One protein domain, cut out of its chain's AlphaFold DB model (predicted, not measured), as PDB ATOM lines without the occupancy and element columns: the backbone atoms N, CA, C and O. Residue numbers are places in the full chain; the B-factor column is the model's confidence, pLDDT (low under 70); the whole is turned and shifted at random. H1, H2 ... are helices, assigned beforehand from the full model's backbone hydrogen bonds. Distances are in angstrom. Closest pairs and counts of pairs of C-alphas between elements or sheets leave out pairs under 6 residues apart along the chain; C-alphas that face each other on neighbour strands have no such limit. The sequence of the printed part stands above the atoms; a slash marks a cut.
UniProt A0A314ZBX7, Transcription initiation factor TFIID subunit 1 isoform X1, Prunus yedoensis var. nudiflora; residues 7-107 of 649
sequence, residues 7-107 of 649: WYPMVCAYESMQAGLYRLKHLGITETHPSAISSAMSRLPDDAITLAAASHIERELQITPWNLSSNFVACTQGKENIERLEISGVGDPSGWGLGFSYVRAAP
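What this domain is: This is residues 7 to 107 of the 649 residues of the protein "Transcription initiation factor TFIID subunit 1 isoform X1" of Prunus yedoensis var. nudiflora (UniProt A0A314ZBX7). One long helix, H1, runs along one side of H3 and H4, which meet at a corner, while short H2 runs beside H3 and a looping tail, residues 77 to 107, lies beyond H4, away from H1. Residues 7 to 12 of H1 stick out. The 101 printed residues hold four named helices, H1 to H4 in chain order, and no named strand: all helix, only just compact, close to loose, radius of gyration of the C-alphas 14.8 A, spans 43 by 31 by 28 A.

Where its parts are: Find C-alpha 7 at (-15.435, 41.197, -13.098); H1 runs 28.9 A to residue 26. H2 is residues 34 to 41, H3 48 to 62, 20.8 A, and H4 65 to 76, ending at (-23.322, 19.128, -16.879).

How they stand to each other: Look at C-alphas 20 and 65, the closest of H1 and H4, 6.4 A apart: these helices touch through residues 16 to 20 and 65 to 66 alone, at a steep tilt of 54 degrees. H3 is close to but not clearly touching H1, C-alphas 24 and 60 at 7.1 A, and H2, C-alphas 41 and 54 at 6.3 A. H2 and H4 are apart. Every O i to N i+4 pair is within hydrogen-bond range in H1, H3 and H4, and 3 of 4 in H2.

The domain as a whole: C-alphas 7 and 47 are farthest apart, 47.9 A. The printed part has no cut; no link between helices is long. The model's pLDDT is under 70 at residues 34 to 40, 78 to 83 and 106 to 107.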
ATOM      1  N   TRP A   7     -16.029  40.668 -11.869       76.31
ATOM      2  CA  TRP A   7     -15.435  41.197 -13.098       76.31
ATOM      3  C   TRP A   7     -14.406  40.240 -13.711       76.31
ATOM      4  O   TRP A   7     -14.475  39.947 -14.908       76.31
ATOM      5  N   TYR A   8     -13.495  39.693 -12.900       85.88
ATOM      6  CA  TYR A   8     -12.382  38.864 -13.385       85.88
ATOM      7  C   TYR A   8     -12.815  37.657 -14.248       85.88
ATOM      8  O   TYR A   8     -12.275  37.513 -15.347       85.88
ATOM      9  N   PRO A   9     -13.822  36.835 -13.870       90.25
ATOM     10  CA  PRO A   9     -14.258  35.716 -14.711       90.25
ATOM     11  C   PRO A   9     -14.829  36.158 -16.068       90.25
ATOM     12  O   PRO A   9     -14.667  35.451 -17.064       90.25
ATOM     13  N   MET A  10     -15.475  37.330 -16.129       91.12
ATOM     14  CA  MET A  10     -16.015  37.881 -17.377       91.12
ATOM     15  C   MET A  10     -14.904  38.386 -18.306       91.12
ATOM     16  O   MET A  10     -14.987  38.166 -19.517       91.12
ATOM     17  N   VAL A  11     -13.842  38.989 -17.757       94.56
ATOM     18  CA  VAL A  11     -12.647  39.379 -18.527       94.56
ATOM     19  C   VAL A  11     -11.972  38.148 -19.127       94.56
ATOM     20  O   VAL A  11     -11.812  38.085 -20.344       94.56
ATOM     21  N   CYS A  12     -11.672  37.123 -18.323       95.12
ATOM     22  CA  CYS A  12     -11.009  35.912 -18.815       95.12
ATOM     23  C   CYS A  12     -11.837  35.177 -19.889       95.12
ATOM     24  O   CYS A  12     -11.281  34.670 -20.865       95.12
ATOM     25  N   ALA A  13     -13.169  35.154 -19.759       94.69
ATOM     26  CA  ALA A  13     -14.055  34.598 -20.786       94.69
ATOM     27  C   ALA A  13     -14.015  35.406 -22.099       94.69
ATOM     28  O   ALA A  13     -13.978  34.822 -23.187       94.69
ATOM     29  N   TYR A  14     -13.982  36.739 -22.013       95.12
ATOM     30  CA  TYR A  14     -13.859  37.620 -23.176       95.12
ATOM     31  C   TYR A  14     -12.491  37.486 -23.862       95.12
ATOM     32  O   TYR A  14     -12.429  37.364 -25.084       95.12
ATOM     33  N   GLU A  15     -11.398  37.439 -23.101       96.44
ATOM     34  CA  GLU A  15     -10.040  37.257 -23.630       96.44
ATOM     35  C   GLU A  15      -9.863  35.883 -24.292       96.44
ATOM     36  O   GLU A  15      -9.326  35.798 -25.398       96.44
ATOM     37  N   SER A  16     -10.410  34.817 -23.693       96.62
ATOM     38  CA  SER A  16     -10.451  33.479 -24.299       96.62
ATOM     39  C   SER A  16     -11.200  33.479 -25.641       96.62
ATOM     40  O   SER A  16     -10.722  32.919 -26.633       96.62
ATOM     41  N   MET A  17     -12.340  34.177 -25.722       95.88
ATOM     42  CA  MET A  17     -13.062  34.377 -26.981       95.88
ATOM     43  C   MET A  17     -12.221  35.160 -28.006       95.88
ATOM     44  O   MET A  17     -12.159  34.755 -29.168       95.88
ATOM     45  N   GLN A  18     -11.537  36.238 -27.607       95.56
ATOM     46  CA  GLN A  18     -10.674  37.003 -28.518       95.56
ATOM     47  C   GLN A  18      -9.499  36.164 -29.046       95.56
ATOM     48  O   GLN A  18      -9.222  36.203 -30.245       95.56
ATOM     49  N   ALA A  19      -8.866  35.342 -28.204       95.56
ATOM     50  CA  ALA A  19      -7.823  34.406 -28.628       95.56
ATOM     51  C   ALA A  19      -8.352  33.373 -29.648       95.56
ATOM     52  O   ALA A  19      -7.707  33.117 -30.668       95.56
ATOM     53  N   GLY A  20      -9.561  32.840 -29.432       93.94
ATOM     54  CA  GLY A  20     -10.230  31.952 -30.387       93.94
ATOM     55  C   GLY A  20     -10.523  32.625 -31.736       93.94
ATOM     56  O   GLY A  20     -10.222  32.057 -32.786       93.94
ATOM     57  N   LEU A  21     -11.047  33.857 -31.725       93.50
ATOM     58  CA  LEU A  21     -11.302  34.647 -32.940       93.50
ATOM     59  C   LEU A  21     -10.004  34.997 -33.689       93.50
ATOM     60  O   LEU A  21      -9.959  34.921 -34.917       93.50
ATOM     61  N   TYR A  22      -8.938  35.335 -32.961       94.69
ATOM     62  CA  TYR A  22      -7.610  35.606 -33.514       94.69
ATOM     63  C   TYR A  22      -7.023  34.372 -34.217       94.69
ATOM     64  O   TYR A  22      -6.553  34.474 -35.352       94.69
ATOM     65  N   ARG A  23      -7.127  33.192 -33.587       93.81
ATOM     66  CA  ARG A  23      -6.701  31.906 -34.166       93.81
ATOM     67  C   ARG A  23      -7.472  31.570 -35.447       93.81
ATOM     68  O   ARG A  23      -6.848  31.255 -36.456       93.81
ATOM     69  N   LEU A  24      -8.803  31.693 -35.441       93.00
ATOM     70  CA  LEU A  24      -9.630  31.482 -36.640       93.00
ATOM     71  C   LEU A  24      -9.239  32.427 -37.783       93.00
ATOM     72  O   LEU A  24      -9.060  31.982 -38.915       93.00
ATOM     73  N   LYS A  25      -9.035  33.716 -37.483       92.88
ATOM     74  CA  LYS A  25      -8.651  34.725 -38.478       92.88
ATOM     75  C   LYS A  25      -7.305  34.415 -39.145       92.88
ATOM     76  O   LYS A  25      -7.182  34.615 -40.351       92.88
ATOM     77  N   HIS A  26      -6.321  33.908 -38.397       92.31
ATOM     78  CA  HIS A  26      -5.033  33.459 -38.954       92.31
ATOM     79  C   HIS A  26      -5.157  32.220 -39.846       92.31
ATOM     80  O   HIS A  26      -4.433  32.104 -40.828       92.31
ATOM     81  N   LEU A  27      -6.124  31.343 -39.570       90.38
ATOM     82  CA  LEU A  27      -6.488  30.211 -40.432       90.38
ATOM     83  C   LEU A  27      -7.357  30.633 -41.641       90.38
ATOM     84  O   LEU A  27      -7.872  29.786 -42.365       90.38
ATOM     85  N   GLY A  28      -7.549  31.940 -41.865       89.31
ATOM     86  CA  GLY A  28      -8.382  32.493 -42.939       89.31
ATOM     87  C   GLY A  28      -9.894  32.426 -42.683       89.31
ATOM     88  O   GLY A  28     -10.680  32.816 -43.545       89.31
ATOM     89  N   ILE A  29     -10.323  31.962 -41.506       88.56
ATOM     90  CA  ILE A  29     -11.731  31.768 -41.148       88.56
ATOM     91  C   ILE A  29     -12.281  33.071 -40.555       88.56
ATOM     92  O   ILE A  29     -12.175  33.329 -39.357       88.56
ATOM     93  N   THR A  30     -12.861  33.917 -41.410       83.31
ATOM     94  CA  THR A  30     -13.485  35.191 -40.999       83.31
ATOM     95  C   THR A  30     -14.964  35.058 -40.638       83.31
ATOM     96  O   THR A  30     -15.457  35.813 -39.806       83.31
ATOM     97  N   GLU A  31     -15.674  34.110 -41.251       78.88
ATOM     98  CA  GLU A  31     -17.093  33.841 -40.993       78.88
ATOM     99  C   GLU A  31     -17.244  32.817 -39.866       78.88
ATOM    100  O   GLU A  31     -16.957  31.633 -40.044       78.88
ATOM    101  N   THR A  32     -17.699  33.271 -38.697       78.56
ATOM    102  CA  THR A  32     -17.781  32.453 -37.472       78.56
ATOM    103  C   THR A  32     -19.214  32.147 -37.025       78.56
ATOM    104  O   THR A  32     -19.415  31.394 -36.072       78.56
ATOM    105  N   HIS A  33     -20.231  32.696 -37.703       73.62
ATOM    106  CA  HIS A  33     -21.630  32.579 -37.286       73.62
ATOM    107  C   HIS A  33     -22.238  31.199 -37.632       73.62
ATOM    108  O   HIS A  33     -22.417  30.903 -38.820       73.62
ATOM    109  N   PRO A  34     -22.630  30.351 -36.654       64.88
ATOM    110  CA  PRO A  34     -22.904  28.927 -36.901       64.88
ATOM    111  C   PRO A  34     -23.945  28.627 -37.991       64.88
ATOM    112  O   PRO A  34     -23.765  27.698 -38.780       64.88
ATOM    113  N   SER A  35     -25.013  29.428 -38.092       66.38
ATOM    114  CA  SER A  35     -26.054  29.222 -39.113       66.38
ATOM    115  C   SER A  35     -25.591  29.535 -40.542       66.38
ATOM    116  O   SER A  35     -26.143  28.975 -41.492       66.38
ATOM    117  N   ALA A  36     -24.580  30.396 -40.706       62.78
ATOM    118  CA  ALA A  36     -23.978  30.679 -42.003       62.78
ATOM    119  C   ALA A  36     -23.115  29.492 -42.450       62.78
ATOM    120  O   ALA A  36     -23.309  28.981 -43.550       62.78
ATOM    121  N   ILE A  37     -22.244  28.994 -41.565       67.94
ATOM    122  CA  ILE A  37     -21.291  27.909 -41.851       67.94
ATOM    123  C   ILE A  37     -22.002  26.622 -42.283       67.94
ATOM    124  O   ILE A  37     -21.773  26.149 -43.395       67.94
ATOM    125  N   SER A  38     -22.918  26.074 -41.474       69.38
ATOM    126  CA  SER A  38     -23.582  24.801 -41.817       69.38
ATOM    127  C   SER A  38     -24.429  24.901 -43.096       69.38
ATOM    128  O   SER A  38     -24.587  23.916 -43.824       69.38
ATOM    129  N   SER A  39     -24.952  26.093 -43.416       67.56
ATOM    130  CA  SER A  39     -25.680  26.330 -44.670       67.56
ATOM    131  C   SER A  39     -24.764  26.617 -45.865       67.56
ATOM    132  O   SER A  39     -25.175  26.368 -46.994       67.56
ATOM    133  N   ALA A  40     -23.546  27.119 -45.650       65.00
ATOM    134  CA  ALA A  40     -22.538  27.302 -46.691       65.00
ATOM    135  C   ALA A  40     -21.893  25.962 -47.072       65.00
ATOM    136  O   ALA A  40     -21.872  25.610 -48.248       65.00
ATOM    137  N   MET A  41     -21.463  25.173 -46.080       70.00
ATOM    138  CA  MET A  41     -20.862  23.850 -46.286       70.00
ATOM    139  C   MET A  41     -21.771  22.906 -47.078       70.00
ATOM    140  O   MET A  41     -21.323  22.257 -48.014       70.00
ATOM    141  N   SER A  42     -23.070  22.885 -46.764       71.69
ATOM    142  CA  SER A  42     -24.069  22.061 -47.467       71.69
ATOM    143  C   SER A  42     -24.396  22.523 -48.900       71.69
ATOM    144  O   SER A  42     -25.249  21.921 -49.555       71.69
ATOM    145  N   ARG A  43     -23.730  23.574 -49.402       73.19
ATOM    146  CA  ARG A  43     -23.809  24.062 -50.792       73.19
ATOM    147  C   ARG A  43     -22.485  23.935 -51.551       73.19
ATOM    148  O   ARG A  43     -22.435  24.315 -52.720       73.19
ATOM    149  N   LEU A  44     -21.422  23.454 -50.906       76.56
ATOM    150  CA  LEU A  44     -20.145  23.215 -51.571       76.56
ATOM    151  C   LEU A  44     -20.256  22.004 -52.520       76.56
ATOM    152  O   LEU A  44     -21.018  21.079 -52.236       76.56
ATOM    153  N   PRO A  45     -19.538  21.999 -53.658       77.00
ATOM    154  CA  PRO A  45     -19.498  20.848 -54.555       77.00
ATOM    155  C   PRO A  45     -18.814  19.635 -53.905       77.00
ATOM    156  O   PRO A  45     -17.887  19.796 -53.112       77.00
ATOM    157  N   ASP A  46     -19.206  18.430 -54.334       79.56
ATOM    158  CA  ASP A  46     -18.620  17.132 -53.942       79.56
ATOM    159  C   ASP A  46     -17.195  16.902 -54.521       79.56
ATOM    160  O   ASP A  46     -16.852  15.811 -54.983       79.56
ATOM    161  N   ASP A  47     -16.357  17.939 -54.548       88.44
ATOM    162  CA  ASP A  47     -14.934  17.854 -54.874       88.44
ATOM    163  C   ASP A  47     -14.115  17.519 -53.617       88.44
ATOM    164  O   ASP A  47     -14.348  18.064 -52.539       88.44
ATOM    165  N   ALA A  48     -13.118  16.643 -53.753       86.06
ATOM    166  CA  ALA A  48     -12.333  16.144 -52.628       86.06
ATOM    167  C   ALA A  48     -11.494  17.236 -51.942       86.06
ATOM    168  O   ALA A  48     -11.359  17.216 -50.718       86.06
ATOM    169  N   ILE A  49     -10.959  18.201 -52.701       86.88
ATOM    170  CA  ILE A  49     -10.169  19.313 -52.145       86.88
ATOM    171  C   ILE A  49     -11.099  20.273 -51.396       86.88
ATOM    172  O   ILE A  49     -10.832  20.653 -50.255       86.88
ATOM    173  N   THR A  50     -12.238  20.602 -52.006       85.88
ATOM    174  CA  THR A  50     -13.271  21.465 -51.421       85.88
ATOM    175  C   THR A  50     -13.866  20.862 -50.142       85.88
ATOM    176  O   THR A  50     -14.008  21.566 -49.143       85.88
ATOM    177  N   LEU A  51     -14.152  19.555 -50.124       85.81
ATOM    178  CA  LEU A  51     -14.633  18.838 -48.937       85.81
ATOM    179  C   LEU A  51     -13.573  18.755 -47.826       85.81
ATOM    180  O   LEU A  51     -13.916  18.896 -46.652       85.81
ATOM    181  N   ALA A  52     -12.292  18.578 -48.167       86.69
ATOM    182  CA  ALA A  52     -11.206  18.600 -47.185       86.69
ATOM    183  C   ALA A  52     -11.062  19.985 -46.526       86.69
ATOM    184  O   ALA A  52     -10.978  20.075 -45.300       86.69
ATOM    185  N   ALA A  53     -11.120  21.062 -47.318       84.88
ATOM    186  CA  ALA A  53     -11.128  22.432 -46.805       84.88
ATOM    187  C   ALA A  53     -12.359  22.706 -45.921       84.88
ATOM    188  O   ALA A  53     -12.225  23.258 -44.831       84.88
ATOM    189  N   ALA A  54     -13.548  22.257 -46.340       86.00
ATOM    190  CA  ALA A  54     -14.779  22.389 -45.561       86.00
ATOM    191  C   ALA A  54     -14.705  21.657 -44.210       86.00
ATOM    192  O   ALA A  54     -15.084  22.220 -43.185       86.00
ATOM    193  N   SER A  55     -14.180  20.428 -44.195       86.00
ATOM    194  CA  SER A  55     -14.010  19.626 -42.977       86.00
ATOM    195  C   SER A  55     -12.960  20.211 -42.027       86.00
ATOM    196  O   SER A  55     -13.134  20.142 -40.809       86.00
ATOM    197  N   HIS A  56     -11.896  20.829 -42.553       88.81
ATOM    198  CA  HIS A  56     -10.960  21.594 -41.731       88.81
ATOM    199  C   HIS A  56     -11.659  22.799 -41.092       88.81
ATOM    200  O   HIS A  56     -11.662  22.898 -39.870       88.81
ATOM    201  N   ILE A  57     -12.328  23.647 -41.881       89.38
ATOM    202  CA  ILE A  57     -13.056  24.826 -41.376       89.38
ATOM    203  C   ILE A  57     -14.071  24.428 -40.292       89.38
ATOM    204  O   ILE A  57     -14.108  25.049 -39.231       89.38
ATOM    205  N   GLU A  58     -14.846  23.361 -40.512       87.81
ATOM    206  CA  GLU A  58     -15.782  22.832 -39.514       87.81
ATOM    207  C   GLU A  58     -15.084  22.432 -38.211       87.81
ATOM    208  O   GLU A  58     -15.526  22.846 -37.138       87.81
ATOM    209  N   ARG A  59     -13.980  21.677 -38.293       90.00
ATOM    210  CA  ARG A  59     -13.193  21.271 -37.121       90.00
ATOM    211  C   ARG A  59     -12.724  22.482 -36.324       90.00
ATOM    212  O   ARG A  59     -12.969  22.547 -35.123       90.00
ATOM    213  N   GLU A  60     -12.091  23.446 -36.990       92.25
ATOM    214  CA  GLU A  60     -11.529  24.632 -36.335       92.25
ATOM    215  C   GLU A  60     -12.598  25.469 -35.625       92.25
ATOM    216  O   GLU A  60     -12.331  26.053 -34.577       92.25
ATOM    217  N   LEU A  61     -13.823  25.483 -36.157       90.94
ATOM    218  CA  LEU A  61     -14.976  26.130 -35.536       90.94
ATOM    219  C   LEU A  61     -15.561  25.305 -34.378       90.94
ATOM    220  O   LEU A  61     -15.939  25.879 -33.353       90.94
ATOM    221  N   GLN A  62     -15.626  23.974 -34.493       90.50
ATOM    222  CA  GLN A  62     -16.114  23.088 -33.427       90.50
ATOM    223  C   GLN A  62     -15.239  23.156 -32.163       90.50
ATOM    224  O   GLN A  62     -15.786  23.133 -31.059       90.50
ATOM    225  N   ILE A  63     -13.917  23.313 -32.312       93.06
ATOM    226  CA  ILE A  63     -12.951  23.385 -31.195       93.06
ATOM    227  C   ILE A  63     -12.782  24.786 -30.579       93.06
ATOM    228  O   ILE A  63     -11.895  25.009 -29.758       93.06
ATOM    229  N   THR A  64     -13.613  25.758 -30.961       93.94
ATOM    230  CA  THR A  64     -13.559  27.110 -30.381       93.94
ATOM    231  C   THR A  64     -13.961  27.116 -28.900       93.94
ATOM    232  O   THR A  64     -14.852  26.359 -28.499       93.94
ATOM    233  N   PRO A  65     -13.374  27.999 -28.064       95.00
ATOM    234  CA  PRO A  65     -13.601  27.975 -26.618       95.00
ATOM    235  C   PRO A  65     -15.068  28.213 -26.243       95.00
ATOM    236  O   PRO A  65     -15.566  27.585 -25.309       95.00
ATOM    237  N   TRP A  66     -15.803  29.040 -26.997       92.88
ATOM    238  CA  TRP A  66     -17.241  29.254 -26.782       92.88
ATOM    239  C   TRP A  66     -18.093  28.031 -27.144       92.88
ATOM    240  O   TRP A  66     -19.082  27.772 -26.462       92.88
ATOM    241  N   ASN A  67     -17.716  27.247 -28.161       91.88
ATOM    242  CA  ASN A  67     -18.422  26.008 -28.489       91.88
ATOM    243  C   ASN A  67     -18.126  24.917 -27.454       91.88
ATOM    244  O   ASN A  67     -19.065  24.362 -26.884       91.88
ATOM    245  N   LEU A  68     -16.851  24.649 -27.153       93.31
ATOM    246  CA  LEU A  68     -16.453  23.611 -26.193       93.31
ATOM    247  C   LEU A  68     -17.035  23.867 -24.790       93.31
ATOM    248  O   LEU A  68     -17.646  22.971 -24.205       93.31
ATOM    249  N   SER A  69     -16.934  25.098 -24.272       93.38
ATOM    250  CA  SER A  69     -17.493  25.452 -22.955       93.38
ATOM    251  C   SER A  69     -19.026  25.399 -22.926       93.38
ATOM    252  O   SER A  69     -19.594  24.781 -22.026       93.38
ATOM    253  N   SER A  70     -19.715  25.958 -23.930       91.00
ATOM    254  CA  SER A  70     -21.184  25.898 -24.039       91.00
ATOM    255  C   SER A  70     -21.702  24.458 -24.119       91.00
ATOM    256  O   SER A  70     -22.714  24.105 -23.506       91.00
ATOM    257  N   ASN A  71     -20.983  23.586 -24.828       91.25
ATOM    258  CA  ASN A  71     -21.302  22.167 -24.912       91.25
ATOM    259  C   ASN A  71     -21.134  21.467 -23.559       91.25
ATOM    260  O   ASN A  71     -22.072  20.802 -23.115       91.25
ATOM    261  N   PHE A  72     -19.999  21.660 -22.884       91.25
ATOM    262  CA  PHE A  72     -19.731  21.088 -21.561       91.25
ATOM    263  C   PHE A  72     -20.746  21.554 -20.503       91.25
ATOM    264  O   PHE A  72     -21.330  20.736 -19.787       91.25
ATOM    265  N   VAL A  73     -21.044  22.857 -20.450       90.06
ATOM    266  CA  VAL A  73     -22.031  23.441 -19.522       90.06
ATOM    267  C   VAL A  73     -23.441  22.896 -19.793       90.06
ATOM    268  O   VAL A  73     -24.126  22.466 -18.866       90.06
ATOM    269  N   ALA A  74     -23.862  22.803 -21.058       87.00
ATOM    270  CA  ALA A  74     -25.159  22.218 -21.414       87.00
ATOM    271  C   ALA A  74     -25.280  20.717 -21.066       87.00
ATOM    272  O   ALA A  74     -26.395  20.203 -20.921       87.00
ATOM    273  N   CYS A  75     -24.153  20.007 -20.953       83.94
ATOM    274  CA  CYS A  75     -24.125  18.583 -20.624       83.94
ATOM    275  C   CYS A  75     -24.007  18.309 -19.119       83.94
ATOM    276  O   CYS A  75     -24.566  17.325 -18.646       83.94
ATOM    277  N   THR A  76     -23.379  19.203 -18.351       81.50
ATOM    278  CA  THR A  76     -23.322  19.128 -16.879       81.50
ATOM    279  C   THR A  76     -24.605  19.620 -16.198       81.50
ATOM    280  O   THR A  76     -24.987  19.089 -15.159       81.50
ATOM    281  N   GLN A  77     -25.327  20.579 -16.793       79.62
ATOM    282  CA  GLN A  77     -26.583  21.109 -16.232       79.62
ATOM    283  C   GLN A  77     -27.795  20.160 -16.334       79.62
ATOM    284  O   GLN A  77     -28.826  20.420 -15.715       79.62
ATOM    285  N   GLY A  78     -27.704  19.057 -17.089       66.25
ATOM    286  CA  GLY A  78     -28.779  18.070 -17.219       66.25
ATOM    287  C   GLY A  78     -28.246  16.646 -17.106       66.25
ATOM    288  O   GLY A  78     -27.440  16.232 -17.932       66.25
ATOM    289  N   LYS A  79     -28.730  15.882 -16.120       56.44
ATOM    290  CA  LYS A  79     -28.208  14.545 -15.760       56.44
ATOM    291  C   LYS A  79     -28.211  13.505 -16.895       56.44
ATOM    292  O   LYS A  79     -27.478  12.532 -16.816       56.44
ATOM    293  N   GLU A  80     -29.005  13.725 -17.941       57.19
ATOM    294  CA  GLU A  80     -29.155  12.843 -19.112       57.19
ATOM    295  C   GLU A  80     -28.366  13.338 -20.349       57.19
ATOM    296  O   GLU A  80     -28.501  12.790 -21.442       57.19
ATOM    297  N   ASN A  81     -27.575  14.415 -20.234       61.59
ATOM    298  CA  ASN A  81     -27.002  15.101 -21.401       61.59
ATOM    299  C   ASN A  81     -25.540  14.754 -21.725       61.59
ATOM    300  O   ASN A  81     -25.092  15.124 -22.808       61.59
ATOM    301  N   ILE A  82     -24.799  14.042 -20.866       60.75
ATOM    302  CA  ILE A  82     -23.389  13.666 -21.130       60.75
ATOM    303  C   ILE A  82     -23.262  12.844 -22.427       60.75
ATOM    304  O   ILE A  82     -22.331  13.045 -23.201       60.75
ATOM    305  N   GLU A  83     -24.265  12.020 -22.742       62.72
ATOM    306  CA  GLU A  83     -24.379  11.246 -23.991       62.72
ATOM    307  C   GLU A  83     -24.429  12.101 -25.275       62.72
ATOM    308  O   GLU A  83     -24.379  11.566 -26.383       62.72
ATOM    309  N   ARG A  84     -24.547  13.430 -25.149       72.88
ATOM    310  CA  ARG A  84     -24.525  14.383 -26.269       72.88
ATOM    311  C   ARG A  84     -23.124  14.904 -26.590       72.88
ATOM    312  O   ARG A  84     -23.007  15.674 -27.542       72.88
ATOM    313  N   LEU A  85     -22.086  14.527 -25.838       86.94
ATOM    314  CA  LEU A  85     -20.692  14.849 -26.156       86.94
ATOM    315  C   LEU A  85     -20.010  13.705 -26.909       86.94
ATOM    316  O   LEU A  85     -20.164  12.529 -26.586       86.94
ATOM    317  N   GLU A  86     -19.209  14.069 -27.901       89.81
ATOM    318  CA  GLU A  86     -18.254  13.183 -28.556       89.81
ATOM    319  C   GLU A  86     -16.961  13.186 -27.738       89.81
ATOM    320  O   GLU A  86     -15.981  13.817 -28.116       89.81
ATOM    321  N   ILE A  87     -17.010  12.521 -26.577       90.12
ATOM    322  CA  ILE A  87     -15.990  12.547 -25.507       90.12
ATOM    323  C   ILE A  87     -14.566  12.188 -25.959       90.12
ATOM    324  O   ILE A  87     -13.605  12.670 -25.369       90.12
ATOM    325  N   SER A  88     -14.438  11.410 -27.033       90.75
ATOM    326  CA  SER A  88     -13.202  11.187 -27.785       90.75
ATOM    327  C   SER A  88     -13.484  11.557 -29.235       90.75
ATOM    328  O   SER A  88     -14.370  10.965 -29.852       90.75
ATOM    329  N   GLY A  89     -12.748  12.528 -29.768       90.00
ATOM    330  CA  GLY A  89     -13.006  13.136 -31.070       90.00
ATOM    331  C   GLY A  89     -12.158  14.390 -31.268       90.00
ATOM    332  O   GLY A  89     -11.233  14.650 -30.503       90.00
ATOM    333  N   VAL A  90     -12.480  15.198 -32.281       90.50
ATOM    334  CA  VAL A  90     -11.627  16.327 -32.707       90.50
ATOM    335  C   VAL A  90     -11.459  17.455 -31.680       90.50
ATOM    336  O   VAL A  90     -10.617  18.318 -31.892       90.50
ATOM    337  N   GLY A  91     -12.246  17.474 -30.599       91.94
ATOM    338  CA  GLY A  91     -12.114  18.442 -29.506       91.94
ATOM    339  C   GLY A  91     -11.119  18.063 -28.411       91.94
ATOM    340  O   GLY A  91     -11.032  18.803 -27.438       91.94
ATOM    341  N   ASP A  92     -10.433  16.922 -28.520       94.56
ATOM    342  CA  ASP A  92      -9.389  16.508 -27.578       94.56
ATOM    343  C   ASP A  92      -8.145  17.401 -27.762       94.56
ATOM    344  O   ASP A  92      -7.528  17.360 -28.831       94.56
ATOM    345  N   PRO A  93      -7.743  18.195 -26.750       93.75
ATOM    346  CA  PRO A  93      -6.601  19.099 -26.862       93.75
ATOM    347  C   PRO A  93      -5.245  18.377 -26.910       93.75
ATOM    348  O   PRO A  93      -4.259  19.003 -27.289       93.75
ATOM    349  N   SER A  94      -5.176  17.092 -26.540       92.25
ATOM    350  CA  SER A  94      -3.950  16.285 -26.635       92.25
ATOM    351  C   SER A  94      -3.723  15.694 -28.029       92.25
ATOM    352  O   SER A  94      -2.595  15.373 -28.386       92.25
ATOM    353  N   GLY A  95      -4.792  15.506 -28.813       88.75
ATOM    354  CA  GLY A  95      -4.760  14.812 -30.103       88.75
ATOM    355  C   GLY A  95      -4.461  13.303 -30.040       88.75
ATOM    356  O   GLY A  95      -4.476  12.649 -31.084       88.75
ATOM    357  N   TRP A  96      -4.205  12.745 -28.850       90.38
ATOM    358  CA  TRP A  96      -3.771  11.356 -28.629       90.38
ATOM    359  C   TRP A  96      -4.721  10.555 -27.719       90.38
ATOM    360  O   TRP A  96      -4.411   9.431 -27.328       90.38
ATOM    361  N   GLY A  97      -5.891  11.101 -27.377       91.25
ATOM    362  CA  GLY A  97      -6.866  10.470 -26.484       91.25
ATOM    363  C   GLY A  97      -6.527  10.603 -24.997       91.25
ATOM    364  O   GLY A  97      -7.086   9.858 -24.188       91.25
ATOM    365  N   LEU A  98      -5.617  11.516 -24.635       93.81
ATOM    366  CA  LEU A  98      -5.249  11.857 -23.250       93.81
ATOM    367  C   LEU A  98      -6.123  12.989 -22.675       93.81
ATOM    368  O   LEU A  98      -5.936  13.395 -21.532       93.81
ATOM    369  N   GLY A  99      -7.055  13.529 -23.467       94.12
ATOM    370  CA  GLY A  99      -7.954  14.608 -23.079       94.12
ATOM    371  C   GLY A  99      -9.379  14.401 -23.588       94.12
ATOM    372  O   GLY A  99      -9.645  13.636 -24.516       94.12
ATOM    373  N   PHE A 100     -10.320  15.102 -22.958       94.38
ATOM    374  CA  PHE A 100     -11.739  15.028 -23.294       94.38
ATOM    375  C   PHE A 100     -12.103  15.980 -24.433       94.38
ATOM    376  O   PHE A 100     -11.825  17.177 -24.377       94.38
ATOM    377  N   SER A 101     -12.830  15.465 -25.421       94.44
ATOM    378  CA  SER A 101     -13.459  16.270 -26.465       94.44
ATOM    379  C   SER A 101     -14.845  16.753 -26.022       94.44
ATOM    380  O   SER A 101     -15.754  15.963 -25.765       94.44
ATOM    381  N   TYR A 102     -15.039  18.076 -25.976       93.75
ATOM    382  CA  TYR A 102     -16.340  18.707 -25.685       93.75
ATOM    383  C   TYR A 102     -17.113  19.111 -26.956       93.75
ATOM    384  O   TYR A 102     -17.972  19.995 -26.931       93.75
ATOM    385  N   VAL A 103     -16.835  18.472 -28.095       91.56
ATOM    386  CA  VAL A 103     -17.669  18.588 -29.306       91.56
ATOM    387  C   VAL A 103     -18.986  17.832 -29.088       91.56
ATOM    388  O   VAL A 103     -19.025  16.844 -28.356       91.56
ATOM    389  N   ARG A 104     -20.096  18.281 -29.690       87.50
ATOM    390  CA  ARG A 104     -21.364  17.534 -29.618       87.50
ATOM    391  C   ARG A 104     -21.340  16.342 -30.563       87.50
ATOM    392  O   ARG A 104     -21.130  16.525 -31.758       87.50
ATOM    393  N   ALA A 105     -21.676  15.166 -30.045       80.94
ATOM    394  CA  ALA A 105     -21.886  13.979 -30.856       80.94
ATOM    395  C   ALA A 105     -23.001  14.234 -31.877       80.94
ATOM    396  O   ALA A 105     -24.153  14.508 -31.515       80.94
ATOM    397  N   ALA A 106     -22.667  14.129 -33.163       69.06
ATOM    398  CA  ALA A 106     -23.652  14.228 -34.230       69.06
ATOM    399  C   ALA A 106     -24.738  13.143 -34.039       69.06
ATOM    400  O   ALA A 106     -24.397  11.987 -33.760       69.06
ATOM    401  N   PRO A 107     -26.042  13.455 -34.206       58.53
ATOM    402  CA  PRO A 107     -27.101  12.456 -34.095       58.53
ATOM    403  C   PRO A 107     -26.873  11.327 -35.103       58.53
ATOM    404  O   PRO A 107     -27.093  11.506 -36.302       58.53
TER     405      PRO A 107